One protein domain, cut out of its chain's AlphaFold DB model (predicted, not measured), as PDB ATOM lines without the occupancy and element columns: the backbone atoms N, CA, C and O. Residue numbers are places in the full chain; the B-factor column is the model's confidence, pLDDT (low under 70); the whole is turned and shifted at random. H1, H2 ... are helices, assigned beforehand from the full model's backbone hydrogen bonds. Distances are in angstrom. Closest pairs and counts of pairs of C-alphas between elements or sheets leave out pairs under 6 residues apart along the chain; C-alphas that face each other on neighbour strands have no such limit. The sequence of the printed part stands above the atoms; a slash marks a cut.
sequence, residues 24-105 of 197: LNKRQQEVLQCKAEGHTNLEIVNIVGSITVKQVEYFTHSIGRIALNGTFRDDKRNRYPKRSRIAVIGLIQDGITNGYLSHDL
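This is residues 24 to 105 of the 197 residues of the protein "HTH luxR-type domain-containing protein" of Candidatus Curtissbacteria bacterium GW2011_GWA1_41_11 (UniProt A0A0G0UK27). H3 and H4 meet as a wide V, with H1 set in its opening, crossing H3 about perpendicular and coming near H4 with its last residue, Ala 36, while H2 packs on H1 at a steep tilt and on the first residues of H3, 53 to 57. The loop residues 73 to 79 stick out beyond the V. The printed part has 82 residues, is all helix, with H1, H2, H3 and H4 in chain order and no named strand. It is compact, with a radius of gyration of the C-alphas of 12.9 A and spans of 37 by 29 by 19 A.

H1, residues 26 to 36, touches H2, residues 41 to 48, at a steep tilt of 53 degrees, opposite ways; their closest C-alphas, of Cys 34 and Ile 44, are 6.2 A apart. The hub H3, residues 53 to 67, touches H1 about perpendicular, at 87 degrees, closest at C-alphas Gln 28 and Phe 59, 5.7 A. With residues 53 to 57 alone it touches H2, closest at C-alphas Asn 41 and Val 53, 5.7 A. H4, residues 80 to 97, touches H3 with residues 83 to 91 alone, about perpendicular at 77 degrees; C-alphas Gly 64 and Ser 84 are closest, 4.4 A. H1 and H4 are close but not clearly touching, and H2 and H4 are apart. In H1, H2, H3 and H4 every O i to N i+4 pair is within hydrogen-bond range.

H1, 15.2 A long, begins at C-alpha 26 (121.204, 108.506, 143.612). H2 measures 10.4 A, H3 21.1 A and H4 25.5 A, ending at C-alpha 97 (133.172, 115.468, 157.031).

The C-alphas farthest apart, of Lys 76 and Leu 105, are 40.6 A apart. The printed part has no cut. The link from H3 to H4 is long, and pLDDT is under 70 at residues 69 to 81.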
ATOM      1  N   LEU A  24     118.878 112.338 149.796       86.56
ATOM      2  CA  LEU A  24     119.209 112.534 148.397       86.56
ATOM      3  C   LEU A  24     119.064 111.205 147.658       86.56
ATOM      4  O   LEU A  24     119.634 110.192 148.056       86.56
ATOM      5  N   ASN A  25     118.339 111.213 146.545       90.19
ATOM      6  CA  ASN A  25     118.340 110.081 145.632       90.19
ATOM      7  C   ASN A  25     119.700 109.952 144.926       90.19
ATOM      8  O   ASN A  25     120.499 110.890 144.891       90.19
ATOM      9  N   LYS A  26     119.935 108.803 144.287       90.56
ATOM     10  CA  LYS A  26     121.204 108.506 143.612       90.56
ATOM     11  C   LYS A  26     121.644 109.595 142.621       90.56
ATOM     12  O   LYS A  26     122.803 109.990 142.629       90.56
ATOM     13  N   ARG A  27     120.726 110.147 141.817       92.88
ATOM     14  CA  ARG A  27     121.055 111.215 140.851       92.88
ATOM     15  C   ARG A  27     121.423 112.530 141.534       92.88
ATOM     16  O   ARG A  27     122.324 113.225 141.078       92.88
ATOM     17  N   GLN A  28     120.755 112.877 142.631       92.81
ATOM     18  CA  GLN A  28     121.107 114.048 143.436       92.81
ATOM     19  C   GLN A  28     122.486 113.883 144.083       92.81
ATOM     20  O   GLN A  28     123.258 114.838 144.086       92.81
ATOM     21  N   GLN A  29     122.813 112.684 144.574       92.69
ATOM     22  CA  GLN A  29     124.134 112.370 145.125       92.69
ATOM     23  C   GLN A  29     125.231 112.474 144.055       92.69
ATOM     24  O   GLN A  29     126.225 113.155 144.282       92.69
ATOM     25  N   GLU A  30     125.023 111.899 142.864       94.44
ATOM     26  CA  GLU A  30     125.955 112.000 141.725       94.44
ATOM     27  C   GLU A  30     126.207 113.463 141.320       94.44
ATOM     28  O   GLU A  30     127.352 113.889 141.154       94.44
ATOM     29  N   VAL A  31     125.144 114.268 141.212       95.00
ATOM     30  CA  VAL A  31     125.266 115.700 140.901       95.00
ATOM     31  C   VAL A  31     126.001 116.450 142.015       95.00
ATOM     32  O   VAL A  31     126.842 117.296 141.713       95.00
ATOM     33  N   LEU A  32     125.712 116.156 143.286       94.06
ATOM     34  CA  LEU A  32     126.377 116.787 144.429       94.06
ATOM     35  C   LEU A  32     127.872 116.440 144.479       94.06
ATOM     36  O   LEU A  32     128.688 117.336 144.689       94.06
ATOM     37  N   GLN A  33     128.226 115.183 144.205       95.75
ATOM     38  CA  GLN A  33     129.606 114.716 144.072       95.75
ATOM     39  C   GLN A  33     130.340 115.483 142.971       95.75
ATOM     40  O   GLN A  33     131.357 116.122 143.235       95.75
ATOM     41  N   CYS A  34     129.770 115.554 141.766       95.81
ATOM     42  CA  CYS A  34     130.414 116.279 140.674       95.81
ATOM     43  C   CYS A  34     130.547 117.790 140.972       95.81
ATOM     44  O   CYS A  34     131.496 118.448 140.538       95.81
ATOM     45  N   LYS A  35     129.605 118.377 141.726       95.44
ATOM     46  CA  LYS A  35     129.708 119.767 142.201       95.44
ATOM     47  C   LYS A  35     130.858 119.947 143.188       95.44
ATOM     48  O   LYS A  35     131.580 120.939 143.067       95.44
ATOM     49  N   ALA A  36     131.033 119.014 144.120       94.88
ATOM     50  CA  ALA A  36     132.140 119.002 145.074       94.88
ATOM     51  C   ALA A  36     133.508 118.857 144.377       94.88
ATOM     52  O   ALA A  36     134.478 119.476 144.800       94.88
ATOM     53  N   GLU A  37     133.572 118.149 143.250       94.56
ATOM     54  CA  GLU A  37     134.765 118.048 142.384       94.56
ATOM     55  C   GLU A  37     134.984 119.285 141.491       94.56
ATOM     56  O   GLU A  37     136.021 119.463 140.849       94.56
ATOM     57  N   GLY A  38     134.017 120.203 141.464       94.25
ATOM     58  CA  GLY A  38     134.122 121.459 140.736       94.25
ATOM     59  C   GLY A  38     133.704 121.409 139.275       94.25
ATOM     60  O   GLY A  38     134.031 122.343 138.534       94.25
ATOM     61  N   HIS A  39     132.947 120.393 138.868       96.31
ATOM     62  CA  HIS A  39     132.403 120.301 137.519       96.31
ATOM     63  C   HIS A  39     131.310 121.354 137.254       96.31
ATOM     64  O   HIS A  39     130.431 121.656 138.076       96.31
ATOM     65  N   THR A  40     131.364 121.936 136.060       95.56
ATOM     66  CA  THR A  40     130.321 122.787 135.475       95.56
ATOM     67  C   THR A  40     129.082 121.960 135.124       95.56
ATOM     68  O   THR A  40     129.160 120.744 134.996       95.56
ATOM     69  N   ASN A  41     127.920 122.596 134.926       94.75
ATOM     70  CA  ASN A  41     126.701 121.856 134.556       94.75
ATOM     71  C   ASN A  41     126.882 121.024 133.276       94.75
ATOM     72  O   ASN A  41     126.314 119.943 133.175       94.75
ATOM     73  N   LEU A  42     127.678 121.520 132.324       95.44
ATOM     74  CA  LEU A  42     127.958 120.820 131.074       95.44
ATOM     75  C   LEU A  42     128.840 119.583 131.294       95.44
ATOM     76  O   LEU A  42     128.537 118.515 130.778       95.44
ATOM     77  N   GLU A  43     129.894 119.703 132.102       96.62
ATOM     78  CA  GLU A  43     130.741 118.556 132.457       96.62
ATOM     79  C   GLU A  43     129.952 117.500 133.239       96.62
ATOM     80  O   GLU A  43     130.094 116.314 132.967       96.62
ATOM     81  N   ILE A  44     129.062 117.920 134.147       96.31
ATOM     82  CA  ILE A  44     128.192 117.008 134.906       96.31
ATOM     83  C   ILE A  44     127.307 116.187 133.966       96.31
ATOM     84  O   ILE A  44     127.163 114.987 134.170       96.31
ATOM     85  N   VAL A  45     126.734 116.804 132.928       96.06
ATOM     86  CA  VAL A  45     125.942 116.080 131.920       96.06
ATOM     87  C   VAL A  45     126.769 114.978 131.255       96.06
ATOM     88  O   VAL A  45     126.283 113.857 131.117       96.06
ATOM     89  N   ASN A  46     128.020 115.277 130.902       95.62
ATOM     90  CA  ASN A  46     128.915 114.316 130.258       95.62
ATOM     91  C   ASN A  46     129.340 113.177 131.200       95.62
ATOM     92  O   ASN A  46     129.486 112.047 130.749       95.62
ATOM     93  N   ILE A  47     129.526 113.466 132.491       94.81
ATOM     94  CA  ILE A  47     129.958 112.487 133.503       94.81
ATOM     95  C   ILE A  47     128.799 111.587 133.939       94.81
ATOM     96  O   ILE A  47     128.922 110.367 133.956       94.81
ATOM     97  N   VAL A  48     127.668 112.191 134.308       92.44
ATOM     98  CA  VAL A  48     126.521 111.482 134.894       92.44
ATOM     99  C   VAL A  48     125.722 110.727 133.829       92.44
ATOM    100  O   VAL A  48     125.112 109.692 134.123       92.44
ATOM    101  N   GLY A  49     125.728 111.240 132.594       90.50
ATOM    102  CA  GLY A  49     125.018 110.672 131.457       90.50
ATOM    103  C   GLY A  49     123.494 110.733 131.597       90.50
ATOM    104  O   GLY A  49     122.930 110.834 132.688       90.50
ATOM    105  N   SER A  50     122.798 110.670 130.460       90.06
ATOM    106  CA  SER A  50     121.327 110.561 130.403       90.06
ATOM    107  C   SER A  50     120.557 111.653 131.168       90.06
ATOM    108  O   SER A  50     119.411 111.441 131.569       90.06
ATOM    109  N   ILE A  51     121.169 112.823 131.367       94.06
ATOM    110  CA  ILE A  51     120.543 114.004 131.961       94.06
ATOM    111  C   ILE A  51     120.907 115.253 131.157       94.06
ATOM    112  O   ILE A  51     121.918 115.303 130.469       94.06
ATOM    113  N   THR A  52     120.078 116.283 131.252       95.81
ATOM    114  CA  THR A  52     120.275 117.584 130.601       95.81
ATOM    115  C   THR A  52     120.787 118.627 131.593       95.81
ATOM    116  O   THR A  52     120.649 118.474 132.807       95.81
ATOM    117  N   VAL A  53     121.297 119.756 131.088       94.31
ATOM    118  CA  VAL A  53     121.695 120.902 131.930       94.31
ATOM    119  C   VAL A  53     120.537 121.375 132.818       94.31
ATOM    120  O   VAL A  53     120.735 121.616 134.007       94.31
ATOM    121  N   LYS A  54     119.310 121.418 132.280       93.06
ATOM    122  CA  LYS A  54     118.106 121.775 133.050       93.06
ATOM    123  C   LYS A  54     117.834 120.790 134.186       93.06
ATOM    124  O   LYS A  54     117.423 121.197 135.268       93.06
ATOM    125  N   GLN A  55     118.080 119.498 133.968       92.31
ATOM    126  CA  GLN A  55     117.960 118.496 135.029       92.31
ATOM    127  C   GLN A  55     119.055 118.662 136.089       92.31
ATOM    128  O   GLN A  55     118.749 118.544 137.269       92.31
ATOM    129  N   VAL A  56     120.291 119.016 135.719       93.19
ATOM    130  CA  VAL A  56     121.353 119.348 136.692       93.19
ATOM    131  C   VAL A  56     120.958 120.546 137.565       93.19
ATOM    132  O   VAL A  56     121.137 120.516 138.785       93.19
ATOM    133  N   GLU A  57     120.392 121.593 136.966       91.19
ATOM    134  CA  GLU A  57     119.876 122.762 137.692       91.19
ATOM    135  C   GLU A  57     118.719 122.385 138.616       91.19
ATOM    136  O   GLU A  57     118.729 122.753 139.793       91.19
ATOM    137  N   TYR A  58     117.772 121.587 138.118       89.81
ATOM    138  CA  TYR A  58     116.674 121.046 138.912       89.81
ATOM    139  C   TYR A  58     117.186 120.236 140.106       89.81
ATOM    140  O   TYR A  58     116.741 120.460 141.233       89.81
ATOM    141  N   PHE A  59     118.153 119.337 139.900       90.81
ATOM    142  CA  PHE A  59     118.741 118.558 140.985       90.81
ATOM    143  C   PHE A  59     119.426 119.469 142.002       90.81
ATOM    144  O   PHE A  59     119.118 119.367 143.186       90.81
ATOM    145  N   THR A  60     120.242 120.427 141.561       89.12
ATOM    146  CA  THR A  60     120.908 121.404 142.446       89.12
ATOM    147  C   THR A  60     119.896 122.185 143.292       89.12
ATOM    148  O   THR A  60     120.064 122.342 144.501       89.12
ATOM    149  N   HIS A  61     118.806 122.633 142.671       85.44
ATOM    150  CA  HIS A  61     117.714 123.326 143.345       85.44
ATOM    151  C   HIS A  61     116.982 122.418 144.344       85.44
ATOM    152  O   HIS A  61     116.704 122.817 145.473       85.44
ATOM    153  N   SER A  62     116.685 121.178 143.947       86.19
ATOM    154  CA  SER A  62     116.025 120.192 144.806       86.19
ATOM    155  C   SER A  62     116.873 119.843 146.035       86.19
ATOM    156  O   SER A  62     116.335 119.788 147.136       86.19
ATOM    157  N   ILE A  63     118.195 119.726 145.868       86.75
ATOM    158  CA  ILE A  63     119.162 119.516 146.951       86.75
ATOM    159  C   ILE A  63     119.099 120.691 147.931       86.75
ATOM    160  O   ILE A  63     118.939 120.483 149.130       86.75
ATOM    161  N   GLY A  64     119.135 121.930 147.424       83.00
ATOM    162  CA  GLY A  64     119.001 123.130 148.252       83.00
ATOM    163  C   GLY A  64     117.692 123.176 149.050       83.00
ATOM    164  O   GLY A  64     117.698 123.581 150.208       83.00
ATOM    165  N   ARG A  65     116.571 122.719 148.475       79.38
ATOM    166  CA  ARG A  65     115.278 122.649 149.185       79.38
ATOM    167  C   ARG A  65     115.250 121.589 150.278       79.38
ATOM    168  O   ARG A  65     114.722 121.869 151.354       79.38
ATOM    169  N   ILE A  66     115.800 120.405 150.004       77.31
ATOM    170  CA  ILE A  66     115.928 119.322 150.991       77.31
ATOM    171  C   ILE A  66     116.798 119.805 152.156       77.31
ATOM    172  O   ILE A  66     116.409 119.670 153.311       77.31
ATOM    173  N   ALA A  67     117.900 120.493 151.848       75.44
ATOM    174  CA  ALA A  67     118.793 121.088 152.839       75.44
ATOM    175  C   ALA A  67     118.183 122.196 153.693       75.44
ATOM    176  O   ALA A  67     118.627 122.442 154.807       75.44
ATOM    177  N   LEU A  68     117.130 122.843 153.210       71.81
ATOM    178  CA  LEU A  68     116.394 123.838 153.982       71.81
ATOM    179  C   LEU A  68     115.177 123.232 154.710       71.81
ATOM    180  O   LEU A  68     114.331 123.977 155.205       71.81
ATOM    181  N   ASN A  69     115.063 121.898 154.756       65.38
ATOM    182  CA  ASN A  69     113.972 121.138 155.378       65.38
ATOM    183  C   ASN A  69     112.565 121.620 154.960       65.38
ATOM    184  O   ASN A  69     111.647 121.709 155.769       65.38
ATOM    185  N   GLY A  70     112.403 122.041 153.699       54.62
ATOM    186  CA  GLY A  70     111.114 122.514 153.175       54.62
ATOM    187  C   GLY A  70     110.547 123.788 153.827       54.62
ATOM    188  O   GLY A  70     109.438 124.188 153.483       54.62
ATOM    189  N   THR A  71     111.291 124.466 154.708       48.31
ATOM    190  CA  THR A  71     110.794 125.592 155.527       48.31
ATOM    191  C   THR A  71     110.541 126.891 154.750       48.31
ATOM    192  O   THR A  71     110.021 127.857 155.305       48.31
ATOM    193  N   PHE A  72     110.847 126.934 153.449       50.97
ATOM    194  CA  PHE A  72     110.662 128.128 152.627       50.97
ATOM    195  C   PHE A  72     109.476 128.032 151.669       50.97
ATOM    196  O   PHE A  72     109.518 127.334 150.656       50.97
ATOM    197  N   ARG A  73     108.450 128.843 151.959       47.53
ATOM    198  CA  ARG A  73     107.579 129.420 150.931       47.53
ATOM    199  C   ARG A  73     108.389 130.449 150.142       47.53
ATOM    200  O   ARG A  73     109.192 131.172 150.725       47.53
ATOM    201  N   ASP A  74     108.183 130.466 148.833       49.06
ATOM    202  CA  ASP A  74     108.838 131.335 147.854       49.06
ATOM    203  C   ASP A  74     108.760 132.817 148.291       49.06
ATOM    204  O   ASP A  74     107.740 133.491 148.127       49.06
ATOM    205  N   ASP A  75     109.801 133.315 148.971       48.81
ATOM    206  CA  ASP A  75     109.874 134.709 149.415       48.81
ATOM    207  C   ASP A  75     110.274 135.556 148.203       48.81
ATOM    208  O   ASP A  75     111.426 135.524 147.757       48.81
ATOM    209  N   LYS A  76     109.316 136.355 147.714       49.09
ATOM    210  CA  LYS A  76     109.449 137.310 146.600       49.09
ATOM    211  C   LYS A  76     110.631 138.292 146.746       49.09
ATOM    212  O   LYS A  76     110.941 139.006 145.801       49.09
ATOM    213  N   ARG A  77     111.324 138.334 147.894       55.03
ATOM    214  CA  ARG A  77     112.515 139.168 148.159       55.03
ATOM    215  C   ARG A  77     113.843 138.641 147.578       55.03
ATOM    216  O   ARG A  77     114.897 139.090 148.020       55.03
ATOM    217  N   ASN A  78     113.847 137.700 146.626       55.81
ATOM    218  CA  ASN A  78     115.058 137.253 145.900       55.81
ATOM    219  C   ASN A  78     116.195 136.687 146.797       55.81
ATOM    220  O   ASN A  78     117.366 136.649 146.421       55.81
ATOM    221  N   ARG A  79     115.877 136.230 148.019       58.25
ATOM    222  CA  ARG A  79     116.863 135.636 148.954       58.25
ATOM    223  C   ARG A  79     117.078 134.139 148.733       58.25
ATOM    224  O   ARG A  79     118.023 133.559 149.274       58.25
ATOM    225  N   TYR A  80     116.214 133.527 147.934       57.88
ATOM    226  CA  TYR A  80     116.214 132.100 147.654       57.88
ATOM    227  C   TYR A  80     117.523 131.595 147.005       57.88
ATOM    228  O   TYR A  80     118.099 130.647 147.544       57.88
ATOM    229  N   PRO A  81     118.099 132.248 145.970       67.62
ATOM    230  CA  PRO A  81     119.347 131.780 145.358       67.62
ATOM    231  C   PRO A  81     120.527 131.759 146.339       67.62
ATOM    232  O   PRO A  81     121.331 130.827 146.344       67.62
ATOM    233  N   LYS A  82     120.614 132.765 147.222       73.38
ATOM    234  CA  LYS A  82     121.660 132.847 148.253       73.38
ATOM    235  C   LYS A  82     121.528 131.709 149.266       73.38
ATOM    236  O   LYS A  82     122.529 131.070 149.576       73.38
ATOM    237  N   ARG A  83     120.310 131.432 149.742       74.69
ATOM    238  CA  ARG A  83     120.038 130.363 150.719       74.69
ATOM    239  C   ARG A  83     120.232 128.971 150.136       74.69
ATOM    240  O   ARG A  83     120.912 128.169 150.760       74.69
ATOM    241  N   SER A  84     119.726 128.713 148.929       78.56
ATOM    242  CA  SER A  84     119.948 127.438 148.237       78.56
ATOM    243  C   SER A  84     121.440 127.157 148.069       78.56
ATOM    244  O   SER A  84     121.878 126.036 148.294       78.56
ATOM    245  N   ARG A  85     122.235 128.173 147.714       83.75
ATOM    246  CA  ARG A  85     123.689 128.037 147.588       83.75
ATOM    247  C   ARG A  85     124.366 127.701 148.918       83.75
ATOM    248  O   ARG A  85     125.199 126.804 148.938       83.75
ATOM    249  N   ILE A  86     124.020 128.401 150.003       82.56
ATOM    250  CA  ILE A  86     124.556 128.118 151.349       82.56
ATOM    251  C   ILE A  86     124.193 126.695 151.775       82.56
ATOM    252  O   ILE A  86     125.039 125.973 152.280       82.56
ATOM    253  N   ALA A  87     122.959 126.270 151.512       83.88
ATOM    254  CA  ALA A  87     122.485 124.944 151.881       83.88
ATOM    255  C   ALA A  87     123.227 123.830 151.115       83.88
ATOM    256  O   ALA A  87     123.631 122.835 151.709       83.88
ATOM    257  N   VAL A  88     123.485 124.027 149.814       88.50
ATOM    258  CA  VAL A  88     124.321 123.111 149.017       88.50
ATOM    259  C   VAL A  88     125.765 123.091 149.527       88.50
ATOM    260  O   VAL A  88     126.351 122.018 149.612       88.50
ATOM    261  N   ILE A  89     126.337 124.243 149.895       89.19
ATOM    262  CA  ILE A  89     127.668 124.305 150.522       89.19
ATOM    263  C   ILE A  89     127.674 123.485 151.812       89.19
ATOM    264  O   ILE A  89     128.506 122.596 151.930       89.19
ATOM    265  N   GLY A  90     126.727 123.716 152.724       86.62
ATOM    266  CA  GLY A  90     126.630 122.976 153.983       86.62
ATOM    267  C   GLY A  90     126.536 121.464 153.775       86.62
ATOM    268  O   GLY A  90     127.257 120.719 154.427       86.62
ATOM    269  N   LEU A  91     125.741 121.009 152.798       88.06
ATOM    270  CA  LEU A  91     125.667 119.590 152.431       88.06
ATOM    271  C   LEU A  91     126.982 119.028 151.884       88.06
ATOM    272  O   LEU A  91     127.311 117.881 152.165       88.06
ATOM    273  N   ILE A  92     127.736 119.807 151.104       91.19
ATOM    274  CA  ILE A  92     129.071 119.391 150.658       91.19
ATOM    275  C   ILE A  92     130.000 119.256 151.864       91.19
ATOM    276  O   ILE A  92     130.696 118.254 151.980       91.19
ATOM    277  N   GLN A  93     130.006 120.232 152.772       88.38
ATOM    278  CA  GLN A  93     130.866 120.197 153.955       88.38
ATOM    279  C   GLN A  93     130.531 118.997 154.857       88.38
ATOM    280  O   GLN A  93     131.432 118.268 155.272       88.38
ATOM    281  N   ASP A  94     129.246 118.742 155.100       86.06
ATOM    282  CA  ASP A  94     128.771 117.576 155.852       86.06
ATOM    283  C   ASP A  94     129.125 116.260 155.143       86.06
ATOM    284  O   ASP A  94     129.658 115.339 155.760       86.06
ATOM    285  N   GLY A  95     128.924 116.195 153.823       87.62
ATOM    286  CA  GLY A  95     129.262 115.031 153.008       87.62
ATOM    287  C   GLY A  95     130.749 114.681 153.039       87.62
ATOM    288  O   GLY A  95     131.089 113.506 153.122       87.62
ATOM    289  N   ILE A  96     131.636 115.678 153.027       88.94
ATOM    290  CA  ILE A  96     133.082 115.467 153.178       88.94
ATOM    291  C   ILE A  96     133.432 115.044 154.605       88.94
ATOM    292  O   ILE A  96     134.169 114.080 154.793       88.94
ATOM    293  N   THR A  97     132.880 115.729 155.610       86.56
ATOM    294  CA  THR A  97     133.172 115.468 157.031       86.56
ATOM    295  C   THR A  97     132.788 114.049 157.445       86.56
ATOM    296  O   THR A  97     133.530 113.398 158.174       86.56
ATOM    297  N   ASN A  98     131.653 113.549 156.950       84.69
ATOM    298  CA  ASN A  98     131.150 112.214 157.272       84.69
ATOM    299  C   ASN A  98     131.547 111.138 156.239       84.69
ATOM    300  O   ASN A  98     131.126 109.990 156.368       84.69
ATOM    301  N   GLY A  99     132.327 111.484 155.207       85.38
ATOM    302  CA  GLY A  99     132.816 110.535 154.199       85.38
ATOM    303  C   GLY A  99     131.778 110.048 153.177       85.38
ATOM    304  O   GLY A  99     131.997 109.031 152.523       85.38
ATOM    305  N   TYR A 100     130.653 110.749 153.017       86.62
ATOM    306  CA  TYR A 100     129.638 110.450 151.997       86.62
ATOM    307  C   TYR A 100     130.018 110.948 150.600       86.62
ATOM    308  O   TYR A 100     129.549 110.410 149.597       86.62
ATOM    309  N   LEU A 101     130.843 111.992 150.538       88.62
ATOM    310  CA  LEU A 101     131.411 112.516 149.304       88.62
ATOM    311  C   LEU A 101     132.892 112.158 149.238       88.62
ATOM    312  O   LEU A 101     133.634 112.345 150.203       88.62
ATOM    313  N   SER A 102     133.323 111.675 148.076       86.00
ATOM    314  CA  SER A 102     134.734 111.404 147.821       86.00
ATOM    315  C   SER A 102     135.443 112.701 147.452       86.00
ATOM    316  O   SER A 102     134.977 113.460 146.604       86.00
ATOM    317  N   HIS A 103     136.581 112.982 148.069       80.50
ATOM    318  CA  HIS A 103     137.426 114.093 147.649       80.50
ATOM    319  C   HIS A 103     138.864 113.768 148.013       80.50
ATOM    320  O   HIS A 103     139.348 114.157 149.068       80.50
ATOM    321  N   ASP A 104     139.533 112.975 147.182       73.44
ATOM    322  CA  ASP A 104     140.907 112.583 147.470       73.44
ATOM    323  C   ASP A 104     141.877 113.712 147.110       73.44
ATOM    324  O   ASP A 104     142.022 114.084 145.944       73.44
ATOM    325  N   LEU A 105     142.533 114.270 148.127       71.38
ATOM    326  CA  LEU A 105     143.578 115.280 147.965       71.38
ATOM    327  C   LEU A 105     144.951 114.772 148.406       71.38
ATOM    328  O   LEU A 105     145.862 115.581 148.606       71.38
TER     329      LEU A 105